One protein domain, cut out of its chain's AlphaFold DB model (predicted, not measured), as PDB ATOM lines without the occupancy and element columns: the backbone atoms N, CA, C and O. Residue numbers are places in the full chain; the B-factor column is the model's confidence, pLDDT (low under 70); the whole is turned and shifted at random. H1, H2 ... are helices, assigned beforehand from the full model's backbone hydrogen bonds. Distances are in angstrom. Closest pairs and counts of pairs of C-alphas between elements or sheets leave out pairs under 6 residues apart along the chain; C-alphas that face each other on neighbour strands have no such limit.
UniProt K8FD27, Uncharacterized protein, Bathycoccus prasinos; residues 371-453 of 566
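AT A GLANCE: This is residues 371 to 453 of the 566 residues of an uncharacterized protein of Bathycoccus prasinos (UniProt K8FD27). The long helix H4 has two short helices, H2 and H5, packed on its later half, with H1 lying beyond H2 and H3. From H5, residues 435 to 441 run back to H6, at the other end of the longest axis. The 83 printed residues hold six named helices, H1 to H6, and no named strand: all helix, compact, radius of gyration of the C-alphas 12.7 A, spans 38 by 26 by 18 A.

IN THESE COORDINATES: H1, residues 371 to 383, begins at C-alpha (330.880, 286.520, 149.564) and measures 18.8 A. H2 is 389 to 395, H3 400 to 408, H4 410 to 427, 25.6 A long, and H5 429 to 434. H6, 442 to 453, 16.4 A, ends at C-alpha (303.992, 293.333, 158.957).

HOW THE PARTS SIT: H4, the hub, touches H2 at a steep tilt of 54 degrees, closest C-alphas Val 391 and Phe 420, 6.3 A. H5 touches H4, closest C-alphas Leu 424 and Leu 432, 6.2 A. H3 and H4 only just touch, with 3 pairs of C-alphas within 8 A, only at the corner. H3 and H6 are near each other. O i to N i+4 pairs are within hydrogen-bond range throughout H2, H3, H4 and H6, in 8 of 9 in H1 and 1 of 2 in H5.

THE WHOLE: The farthest C-alphas, Lys 430 and Ala 453, are 39.3 A apart. The printed part has no cut and no long link. In this model pLDDT is under 70 at 410 to 411, 433 and 436 to 453.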
ATOM      1  N   TYR A 371     331.161 285.937 148.245       73.56
ATOM      2  CA  TYR A 371     330.880 286.520 149.564       73.56
ATOM      3  C   TYR A 371     329.399 286.441 149.942       73.56
ATOM      4  O   TYR A 371     329.075 286.335 151.117       73.56
ATOM      5  N   TYR A 372     328.501 286.460 148.952       76.38
ATOM      6  CA  TYR A 372     327.077 286.237 149.187       76.38
ATOM      7  C   TYR A 372     326.830 284.799 149.661       76.38
ATOM      8  O   TYR A 372     326.145 284.605 150.657       76.38
ATOM      9  N   TYR A 373     327.440 283.801 149.017       77.31
ATOM     10  CA  TYR A 373     327.315 282.405 149.435       77.31
ATOM     11  C   TYR A 373     327.961 282.129 150.794       77.31
ATOM     12  O   TYR A 373     327.368 281.400 151.581       77.31
ATOM     13  N   GLU A 374     329.123 282.712 151.108       79.31
ATOM     14  CA  GLU A 374     329.721 282.589 152.447       79.31
ATOM     15  C   GLU A 374     328.841 283.231 153.520       79.31
ATOM     16  O   GLU A 374     328.537 282.597 154.526       79.31
ATOM     17  N   TRP A 375     328.336 284.438 153.264       79.31
ATOM     18  CA  TRP A 375     327.423 285.115 154.180       79.31
ATOM     19  C   TRP A 375     326.116 284.334 154.389       79.31
ATOM     20  O   TRP A 375     325.636 284.214 155.517       79.31
ATOM     21  N   MET A 376     325.559 283.736 153.329       77.50
ATOM     22  CA  MET A 376     324.390 282.856 153.429       77.50
ATOM     23  C   MET A 376     324.701 281.560 154.170       77.50
ATOM     24  O   MET A 376     323.890 281.098 154.968       77.50
ATOM     25  N   LYS A 377     325.887 280.987 153.955       82.00
ATOM     26  CA  LYS A 377     326.351 279.789 154.656       82.00
ATOM     27  C   LYS A 377     326.428 280.029 156.161       82.00
ATOM     28  O   LYS A 377     325.972 279.181 156.925       82.00
ATOM     29  N   ASP A 378     326.954 281.177 156.574       81.62
ATOM     30  CA  ASP A 378     327.051 281.553 157.984       81.62
ATOM     31  C   ASP A 378     325.668 281.798 158.600       81.62
ATOM     32  O   ASP A 378     325.389 281.276 159.679       81.62
ATOM     33  N   ARG A 379     324.753 282.472 157.885       79.06
ATOM     34  CA  ARG A 379     323.361 282.659 158.344       79.06
ATOM     35  C   ARG A 379     322.600 281.340 158.473       79.06
ATOM     36  O   ARG A 379     321.883 281.152 159.447       79.06
ATOM     37  N   ILE A 380     322.752 280.404 157.534       79.75
ATOM     38  CA  ILE A 380     322.115 279.078 157.635       79.75
ATOM     39  C   ILE A 380     322.684 278.306 158.834       79.75
ATOM     40  O   ILE A 380     321.923 277.696 159.585       79.75
ATOM     41  N   LYS A 381     324.005 278.365 159.049       80.00
ATOM     42  CA  LYS A 381     324.676 277.712 160.184       80.00
ATOM     43  C   LYS A 381     324.310 278.305 161.542       80.00
ATOM     44  O   LYS A 381     324.323 277.570 162.524       80.00
ATOM     45  N   GLU A 382     323.971 279.593 161.607       80.50
ATOM     46  CA  GLU A 382     323.462 280.238 162.823       80.50
ATOM     47  C   GLU A 382     322.154 279.585 163.301       80.50
ATOM     48  O   GLU A 382     321.961 279.383 164.499       80.50
ATOM     49  N   TYR A 383     321.285 279.185 162.366       73.06
ATOM     50  CA  TYR A 383     320.051 278.460 162.679       73.06
ATOM     51  C   TYR A 383     320.261 276.941 162.811       73.06
ATOM     52  O   TYR A 383     319.599 276.312 163.636       73.06
ATOM     53  N   TYR A 384     321.179 276.355 162.029       73.94
ATOM     54  CA  TYR A 384     321.445 274.911 161.990       73.94
ATOM     55  C   TYR A 384     322.952 274.597 161.933       73.94
ATOM     56  O   TYR A 384     323.518 274.451 160.845       73.94
ATOM     57  N   PRO A 385     323.623 274.444 163.089       72.06
ATOM     58  CA  PRO A 385     325.073 274.246 163.137       72.06
ATOM     59  C   PRO A 385     325.547 272.869 162.631       72.06
ATOM     60  O   PRO A 385     326.694 272.749 162.204       72.06
ATOM     61  N   GLU A 386     324.683 271.846 162.628       76.69
ATOM     62  CA  GLU A 386     325.019 270.455 162.259       76.69
ATOM     63  C   GLU A 386     324.379 270.000 160.931       76.69
ATOM     64  O   GLU A 386     323.949 268.857 160.785       76.69
ATOM     65  N   LEU A 387     324.286 270.894 159.941       79.31
ATOM     66  CA  LEU A 387     323.698 270.550 158.644       79.31
ATOM     67  C   LEU A 387     324.688 269.785 157.735       79.31
ATOM     68  O   LEU A 387     325.820 270.249 157.554       79.31
ATOM     69  N   PRO A 388     324.285 268.670 157.090       81.06
ATOM     70  CA  PRO A 388     325.099 268.015 156.068       81.06
ATOM     71  C   PRO A 388     325.437 268.959 154.904       81.06
ATOM     72  O   PRO A 388     324.578 269.703 154.424       81.06
ATOM     73  N   GLN A 389     326.680 268.903 154.410       75.25
ATOM     74  CA  GLN A 389     327.179 269.817 153.369       75.25
ATOM     75  C   GLN A 389     326.349 269.743 152.072       75.25
ATOM     76  O   GLN A 389     326.108 270.769 151.451       75.25
ATOM     77  N   CYS A 390     325.819 268.569 151.719       74.19
ATOM     78  CA  CYS A 390     324.948 268.370 150.558       74.19
ATOM     79  C   CYS A 390     323.574 269.064 150.675       74.19
ATOM     80  O   CYS A 390     323.054 269.571 149.682       74.19
ATOM     81  N   VAL A 391     323.002 269.152 151.881       77.81
ATOM     82  CA  VAL A 391     321.753 269.901 152.137       77.81
ATOM     83  C   VAL A 391     322.019 271.402 152.118       77.81
ATOM     84  O   VAL A 391     321.233 272.172 151.569       77.81
ATOM     85  N   LEU A 392     323.164 271.812 152.658       79.56
ATOM     86  CA  LEU A 392     323.617 273.198 152.643       79.56
ATOM     87  C   LEU A 392     323.849 273.700 151.213       79.56
ATOM     88  O   LEU A 392     323.360 274.767 150.854       79.56
ATOM     89  N   ASP A 393     324.520 272.910 150.377       78.94
ATOM     90  CA  ASP A 393     324.753 273.244 148.970       78.94
ATOM     91  C   ASP A 393     323.431 273.297 148.181       78.94
ATOM     92  O   ASP A 393     323.265 274.148 147.303       78.94
ATOM     93  N   LYS A 394     322.440 272.466 148.545       79.62
ATOM     94  CA  LYS A 394     321.095 272.521 147.958       79.62
ATOM     95  C   LYS A 394     320.318 273.773 148.371       79.62
ATOM     96  O   LYS A 394     319.717 274.406 147.506       79.62
ATOM     97  N   LEU A 395     320.365 274.177 149.641       78.75
ATOM     98  CA  LEU A 395     319.766 275.438 150.108       78.75
ATOM     99  C   LEU A 395     320.407 276.653 149.425       78.75
ATOM    100  O   LEU A 395     319.701 277.561 149.000       78.75
ATOM    101  N   LEU A 396     321.730 276.639 149.239       79.81
ATOM    102  CA  LEU A 396     322.459 277.689 148.520       79.81
ATOM    103  C   LEU A 396     322.173 277.705 147.005       79.81
ATOM    104  O   LEU A 396     322.500 278.683 146.337       79.81
ATOM    105  N   SER A 397     321.565 276.644 146.459       80.25
ATOM    106  CA  SER A 397     321.139 276.574 145.053       80.25
ATOM    107  C   SER A 397     319.751 277.172 144.781       80.25
ATOM    108  O   SER A 397     319.367 277.285 143.614       80.25
ATOM    109  N   LEU A 398     319.004 277.547 145.829       77.31
ATOM    110  CA  LEU A 398     317.729 278.262 145.711       77.31
ATOM    111  C   LEU A 398     317.935 279.665 145.114       77.31
ATOM    112  O   LEU A 398     319.045 280.201 145.111       77.31
ATOM    113  N   ASP A 399     316.856 280.274 144.608       76.31
ATOM    114  CA  ASP A 399     316.922 281.665 144.155       76.31
ATOM    115  C   ASP A 399     317.282 282.583 145.332       76.31
ATOM    116  O   ASP A 399     316.766 282.429 146.440       76.31
ATOM    117  N   GLY A 400     318.160 283.560 145.100       71.56
ATOM    118  CA  GLY A 400     318.697 284.405 146.166       71.56
ATOM    119  C   GLY A 400     317.615 285.202 146.900       71.56
ATOM    120  O   GLY A 400     317.696 285.387 148.110       71.56
ATOM    121  N   ALA A 401     316.559 285.616 146.190       70.69
ATOM    122  CA  ALA A 401     315.417 286.308 146.786       70.69
ATOM    123  C   ALA A 401     314.527 285.383 147.639       70.69
ATOM    124  O   ALA A 401     313.939 285.833 148.624       70.69
ATOM    125  N   GLU A 402     314.427 284.106 147.269       73.94
ATOM    126  CA  GLU A 402     313.666 283.089 147.999       73.94
ATOM    127  C   GLU A 402     314.424 282.658 149.258       73.94
ATOM    128  O   GLU A 402     313.854 282.653 150.347       73.94
ATOM    129  N   LEU A 403     315.732 282.411 149.140       77.75
ATOM    130  CA  LEU A 403     316.596 282.075 150.270       77.75
ATOM    131  C   LEU A 403     316.638 283.194 151.322       77.75
ATOM    132  O   LEU A 403     316.544 282.915 152.517       77.75
ATOM    133  N   ASP A 404     316.717 284.459 150.899       77.81
ATOM    134  CA  ASP A 404     316.666 285.598 151.823       77.81
ATOM    135  C   ASP A 404     315.321 285.699 152.559       77.81
ATOM    136  O   ASP A 404     315.303 285.969 153.763       77.81
ATOM    137  N   LEU A 405     314.203 285.444 151.868       76.81
ATOM    138  CA  LEU A 405     312.869 285.426 152.476       76.81
ATOM    139  C   LEU A 405     312.738 284.277 153.488       76.81
ATOM    140  O   LEU A 405     312.221 284.466 154.587       76.81
ATOM    141  N   LEU A 406     313.252 283.093 153.158       76.19
ATOM    142  CA  LEU A 406     313.262 281.941 154.059       76.19
ATOM    143  C   LEU A 406     314.097 282.211 155.312       76.19
ATOM    144  O   LEU A 406     313.660 281.911 156.419       76.19
ATOM    145  N   LEU A 407     315.265 282.836 155.157       76.31
ATOM    146  CA  LEU A 407     316.137 283.205 156.273       76.31
ATOM    147  C   LEU A 407     315.547 284.309 157.165       76.31
ATOM    148  O   LEU A 407     315.911 284.397 158.336       76.31
ATOM    149  N   GLN A 408     314.633 285.143 156.658       76.25
ATOM    150  CA  GLN A 408     313.866 286.098 157.476       76.25
ATOM    151  C   GLN A 408     312.795 285.403 158.339       76.25
ATOM    152  O   GLN A 408     312.390 285.930 159.381       76.25
ATOM    153  N   HIS A 409     312.375 284.192 157.956       74.94
ATOM    154  CA  HIS A 409     311.314 283.427 158.606       74.94
ATOM    155  C   HIS A 409     311.814 282.062 159.119       74.94
ATOM    156  O   HIS A 409     311.744 281.065 158.401       74.94
ATOM    157  N   PRO A 410     312.197 281.953 160.411       67.56
ATOM    158  CA  PRO A 410     312.795 280.739 160.981       67.56
ATOM    159  C   PRO A 410     311.971 279.453 160.800       67.56
ATOM    160  O   PRO A 410     312.526 278.362 160.747       67.56
ATOM    161  N   GLN A 411     310.643 279.566 160.703       67.75
ATOM    162  CA  GLN A 411     309.749 278.424 160.481       67.75
ATOM    163  C   GLN A 411     309.737 277.943 159.024       67.75
ATOM    164  O   GLN A 411     309.582 276.750 158.782       67.75
ATOM    165  N   ALA A 412     309.926 278.848 158.062       70.81
ATOM    166  CA  ALA A 412     309.901 278.522 156.640       70.81
ATOM    167  C   ALA A 412     311.208 277.841 156.216       70.81
ATOM    168  O   ALA A 412     311.177 276.776 155.603       70.81
ATOM    169  N   ILE A 413     312.356 278.377 156.653       74.56
ATOM    170  CA  ILE A 413     313.644 277.709 156.429       74.56
ATOM    171  C   ILE A 413     313.707 276.346 157.120       74.56
ATOM    172  O   ILE A 413     314.293 275.417 156.573       74.56
ATOM    173  N   ARG A 414     313.058 276.193 158.283       74.56
ATOM    174  CA  ARG A 414     312.943 274.905 158.974       74.56
ATOM    175  C   ARG A 414     312.202 273.871 158.138       74.56
ATOM    176  O   ARG A 414     312.743 272.793 157.932       74.56
ATOM    177  N   GLY A 415     311.019 274.215 157.630       75.31
ATOM    178  CA  GLY A 415     310.226 273.299 156.807       75.31
ATOM    179  C   GLY A 415     310.982 272.835 155.564       75.31
ATOM    180  O   GLY A 415     311.016 271.647 155.269       75.31
ATOM    181  N   GLN A 416     311.677 273.753 154.891       74.19
ATOM    182  CA  GLN A 416     312.432 273.427 153.682       74.19
ATOM    183  C   GLN A 416     313.724 272.645 153.966       74.19
ATOM    184  O   GLN A 416     314.122 271.777 153.192       74.19
ATOM    185  N   THR A 417     314.363 272.905 155.108       77.38
ATOM    186  CA  THR A 417     315.531 272.141 155.567       77.38
ATOM    187  C   THR A 417     315.135 270.720 155.980       77.38
ATOM    188  O   THR A 417     315.831 269.771 155.629       77.38
ATOM    189  N   GLU A 418     314.006 270.553 156.675       79.50
ATOM    190  CA  GLU A 418     313.448 269.248 157.053       79.50
ATOM    191  C   GLU A 418     313.010 268.442 155.818       79.50
ATOM    192  O   GLU A 418     313.276 267.246 155.753       79.50
ATOM    193  N   GLU A 419     312.440 269.090 154.796       78.06
ATOM    194  CA  GLU A 419     312.113 268.450 153.516       78.06
ATOM    195  C   GLU A 419     313.372 267.935 152.797       78.06
ATOM    196  O   GLU A 419     313.400 266.800 152.318       78.06
ATOM    197  N   PHE A 420     314.452 268.721 152.754       80.56
ATOM    198  CA  PHE A 420     315.709 268.278 152.142       80.56
ATOM    199  C   PHE A 420     316.417 267.187 152.943       80.56
ATOM    200  O   PHE A 420     317.012 266.296 152.337       80.56
ATOM    201  N   LEU A 421     316.324 267.216 154.275       80.31
ATOM    202  CA  LEU A 421     316.794 266.124 155.129       80.31
ATOM    203  C   LEU A 421     315.978 264.848 154.888       80.31
ATOM    204  O   LEU A 421     316.559 263.783 154.714       80.31
ATOM    205  N   GLN A 422     314.654 264.953 154.754       79.88
ATOM    206  CA  GLN A 422     313.798 263.812 154.438       79.88
ATOM    207  C   GLN A 422     314.111 263.221 153.053       79.88
ATOM    208  O   GLN A 422     314.207 262.005 152.896       79.88
ATOM    209  N   VAL A 423     314.330 264.062 152.037       77.62
ATOM    210  CA  VAL A 423     314.729 263.604 150.695       77.62
ATOM    211  C   VAL A 423     316.114 262.950 150.716       77.62
ATOM    212  O   VAL A 423     316.331 261.963 150.005       77.62
ATOM    213  N   LEU A 424     317.039 263.469 151.530       79.81
ATOM    214  CA  LEU A 424     318.357 262.871 151.729       79.81
ATOM    215  C   LEU A 424     318.242 261.479 152.370       79.81
ATOM    216  O   LEU A 424     318.851 260.538 151.856       79.81
ATOM    217  N   ASP A 425     317.430 261.341 153.417       77.75
ATOM    218  CA  ASP A 425     317.232 260.086 154.149       77.75
ATOM    219  C   ASP A 425     316.503 259.023 153.309       77.75
ATOM    220  O   ASP A 425     316.829 257.837 153.375       77.75
ATOM    221  N   GLU A 426     315.540 259.427 152.473       75.94
ATOM    222  CA  GLU A 426     314.728 258.500 151.675       75.94
ATOM    223  C   GLU A 426     315.367 258.100 150.333       75.94
ATOM    224  O   GLU A 426     315.142 256.986 149.853       75.94
ATOM    225  N   LYS A 427     316.114 259.001 149.676       72.69
ATOM    226  CA  LYS A 427     316.552 258.825 148.270       72.69
ATOM    227  C   LYS A 427     318.049 259.036 148.034       72.69
ATOM    228  O   LYS A 427     318.539 258.704 146.951       72.69
ATOM    229  N   GLY A 428     318.780 259.529 149.032       76.69
ATOM    230  CA  GLY A 428     320.229 259.709 148.991       76.69
ATOM    231  C   GLY A 428     320.712 260.970 148.259       76.69
ATOM    232  O   GLY A 428     319.983 261.649 147.536       76.69
ATOM    233  N   GLU A 429     322.003 261.257 148.432       73.19
ATOM    234  CA  GLU A 429     322.676 262.510 148.043       73.19
ATOM    235  C   GLU A 429     322.549 262.856 146.549       73.19
ATOM    236  O   GLU A 429     322.233 263.988 146.188       73.19
ATOM    237  N   LYS A 430     322.692 261.861 145.665       70.81
ATOM    238  CA  LYS A 430     322.618 262.062 144.205       70.81
ATOM    239  C   LYS A 430     321.236 262.503 143.720       70.81
ATOM    240  O   LYS A 430     321.130 263.137 142.675       70.81
ATOM    241  N   PHE A 431     320.176 262.145 144.443       72.38
ATOM    242  CA  PHE A 431     318.816 262.529 144.071       72.38
ATOM    243  C   PHE A 431     318.490 263.953 144.533       72.38
ATOM    244  O   PHE A 431     317.788 264.675 143.821       72.38
ATOM    245  N   LEU A 432     319.048 264.377 145.671       71.88
ATOM    246  CA  LEU A 432     318.884 265.720 146.229       71.88
ATOM    247  C   LEU A 432     319.396 266.808 145.272       71.88
ATOM    248  O   LEU A 432     318.725 267.823 145.075       71.88
ATOM    249  N   GLU A 433     320.522 266.572 144.593       67.75
ATOM    250  CA  GLU A 433     321.051 267.488 143.573       67.75
ATOM    251  C   GLU A 433     320.024 267.744 142.454       67.75
ATOM    252  O   GLU A 433     319.745 268.892 142.101       67.75
ATOM    253  N   THR A 434     319.375 266.683 141.965       70.12
ATOM    254  CA  THR A 434     318.378 266.727 140.878       70.12
ATOM    255  C   THR A 434     316.947 267.049 141.320       70.12
ATOM    256  O   THR A 434     316.072 267.234 140.471       70.12
ATOM    257  N   TYR A 435     316.684 267.114 142.628       72.31
ATOM    258  CA  TYR A 435     315.352 267.375 143.165       72.31
ATOM    259  C   TYR A 435     314.895 268.794 142.799       72.31
ATOM    260  O   TYR A 435     315.606 269.772 143.050       72.31
ATOM    261  N   LYS A 436     313.714 268.913 142.180       66.38
ATOM    262  CA  LYS A 436     313.098 270.212 141.897       66.38
ATOM    263  C   LYS A 436     312.423 270.711 143.160       66.38
ATOM    264  O   LYS A 436     311.407 270.163 143.567       66.38
ATOM    265  N   THR A 437     313.000 271.754 143.735       67.75
ATOM    266  CA  THR A 437     312.438 272.452 144.883       67.75
ATOM    267  C   THR A 437     311.132 273.124 144.455       67.75
ATOM    268  O   THR A 437     311.134 273.840 143.445       67.75
ATOM    269  N   PRO A 438     310.008 272.878 145.148       65.19
ATOM    270  CA  PRO A 438     308.798 273.658 144.938       65.19
ATOM    271  C   PRO A 438     309.133 275.132 145.187       65.19
ATOM    272  O   PRO A 438     309.671 275.461 146.239       65.19
ATOM    273  N   GLN A 439     308.889 275.998 144.203       63.53
ATOM    274  CA  GLN A 439     309.032 277.440 144.410       63.53
ATOM    275  C   GLN A 439     307.883 277.918 145.289       63.53
ATOM    276  O   GLN A 439     306.739 277.516 145.049       63.53
ATOM    277  N   LEU A 440     308.168 278.794 146.254       65.12
ATOM    278  CA  LEU A 440     307.120 279.435 147.041       65.12
ATOM    279  C   LEU A 440     306.093 280.106 146.120       65.12
ATOM    280  O   LEU A 440     306.419 280.948 145.277       65.12
ATOM    281  N   SER A 441     304.825 279.750 146.302       68.44
ATOM    282  CA  SER A 441     303.727 280.394 145.594       68.44
ATOM    283  C   SER A 441     303.587 281.854 146.036       68.44
ATOM    284  O   SER A 441     303.934 282.242 147.153       68.44
ATOM    285  N   TRP A 442     303.041 282.701 145.161       58.12
ATOM    286  CA  TRP A 442     302.851 284.124 145.464       58.12
ATOM    287  C   TRP A 442     301.968 284.358 146.705       58.12
ATOM    288  O   TRP A 442     302.175 285.326 147.437       58.12
ATOM    289  N   GLU A 443     301.032 283.445 146.981       65.25
ATOM    290  CA  GLU A 443     300.187 283.456 148.180       65.25
ATOM    291  C   GLU A 443     300.990 283.157 149.457       65.25
ATOM    292  O   GLU A 443     300.823 283.848 150.463       65.25
ATOM    293  N   GLU A 444     301.924 282.201 149.415       68.12
ATOM    294  CA  GLU A 444     302.823 281.890 150.536       68.12
ATOM    295  C   GLU A 444     303.814 283.035 150.793       68.12
ATOM    296  O   GLU A 444     304.017 283.435 151.942       68.12
ATOM    297  N   VAL A 445     304.351 283.655 149.735       63.62
ATOM    298  CA  VAL A 445     305.196 284.858 149.848       63.62
ATOM    299  C   VAL A 445     304.424 286.019 150.485       63.62
ATOM    300  O   VAL A 445     304.962 286.735 151.335       63.62
ATOM    301  N   GLN A 446     303.155 286.221 150.114       62.34
ATOM    302  CA  GLN A 446     302.305 287.230 150.750       62.34
ATOM    303  C   GLN A 446     302.005 286.898 152.212       62.34
ATOM    304  O   GLN A 446     302.071 287.793 153.054       62.34
ATOM    305  N   ALA A 447     301.715 285.637 152.538       68.06
ATOM    306  CA  ALA A 447     301.458 285.207 153.909       68.06
ATOM    307  C   ALA A 447     302.672 285.456 154.821       68.06
ATOM    308  O   ALA A 447     302.516 285.980 155.930       68.06
ATOM    309  N   LEU A 448     303.879 285.178 154.323       65.81
ATOM    310  CA  LEU A 448     305.135 285.456 155.018       65.81
ATOM    311  C   LEU A 448     305.333 286.965 155.242       65.81
ATOM    312  O   LEU A 448     305.473 287.395 156.390       65.81
ATOM    313  N   ARG A 449     305.170 287.801 154.208       63.97
ATOM    314  CA  ARG A 449     305.265 289.273 154.335       63.97
ATOM    315  C   ARG A 449     304.203 289.882 155.260       63.97
ATOM    316  O   ARG A 449     304.475 290.833 155.994       63.97
ATOM    317  N   VAL A 450     302.980 289.346 155.259       62.88
ATOM    318  CA  VAL A 450     301.892 289.787 156.152       62.88
ATOM    319  C   VAL A 450     302.187 289.405 157.605       62.88
ATOM    320  O   VAL A 450     301.878 290.179 158.516       62.88
ATOM    321  N   SER A 451     302.807 288.244 157.843       60.16
ATOM    322  CA  SER A 451     303.265 287.842 159.177       60.16
ATOM    323  C   SER A 451     304.352 288.785 159.716       60.16
ATOM    324  O   SER A 451     304.300 289.186 160.880       60.16
ATOM    325  N   GLU A 452     305.255 289.242 158.845       57.53
ATOM    326  CA  GLU A 452     306.277 290.251 159.135       57.53
ATOM    327  C   GLU A 452     305.665 291.609 159.492       57.53
ATOM    328  O   GLU A 452     306.000 292.197 160.520       57.53
ATOM    329  N   ALA A 453     304.699 292.081 158.697       59.75
ATOM    330  CA  ALA A 453     303.992 293.333 158.957       59.75
ATOM    331  C   ALA A 453     303.216 293.299 160.287       59.75
ATOM    332  O   ALA A 453     303.158 294.305 160.996       59.75
TER     333      ALA A 453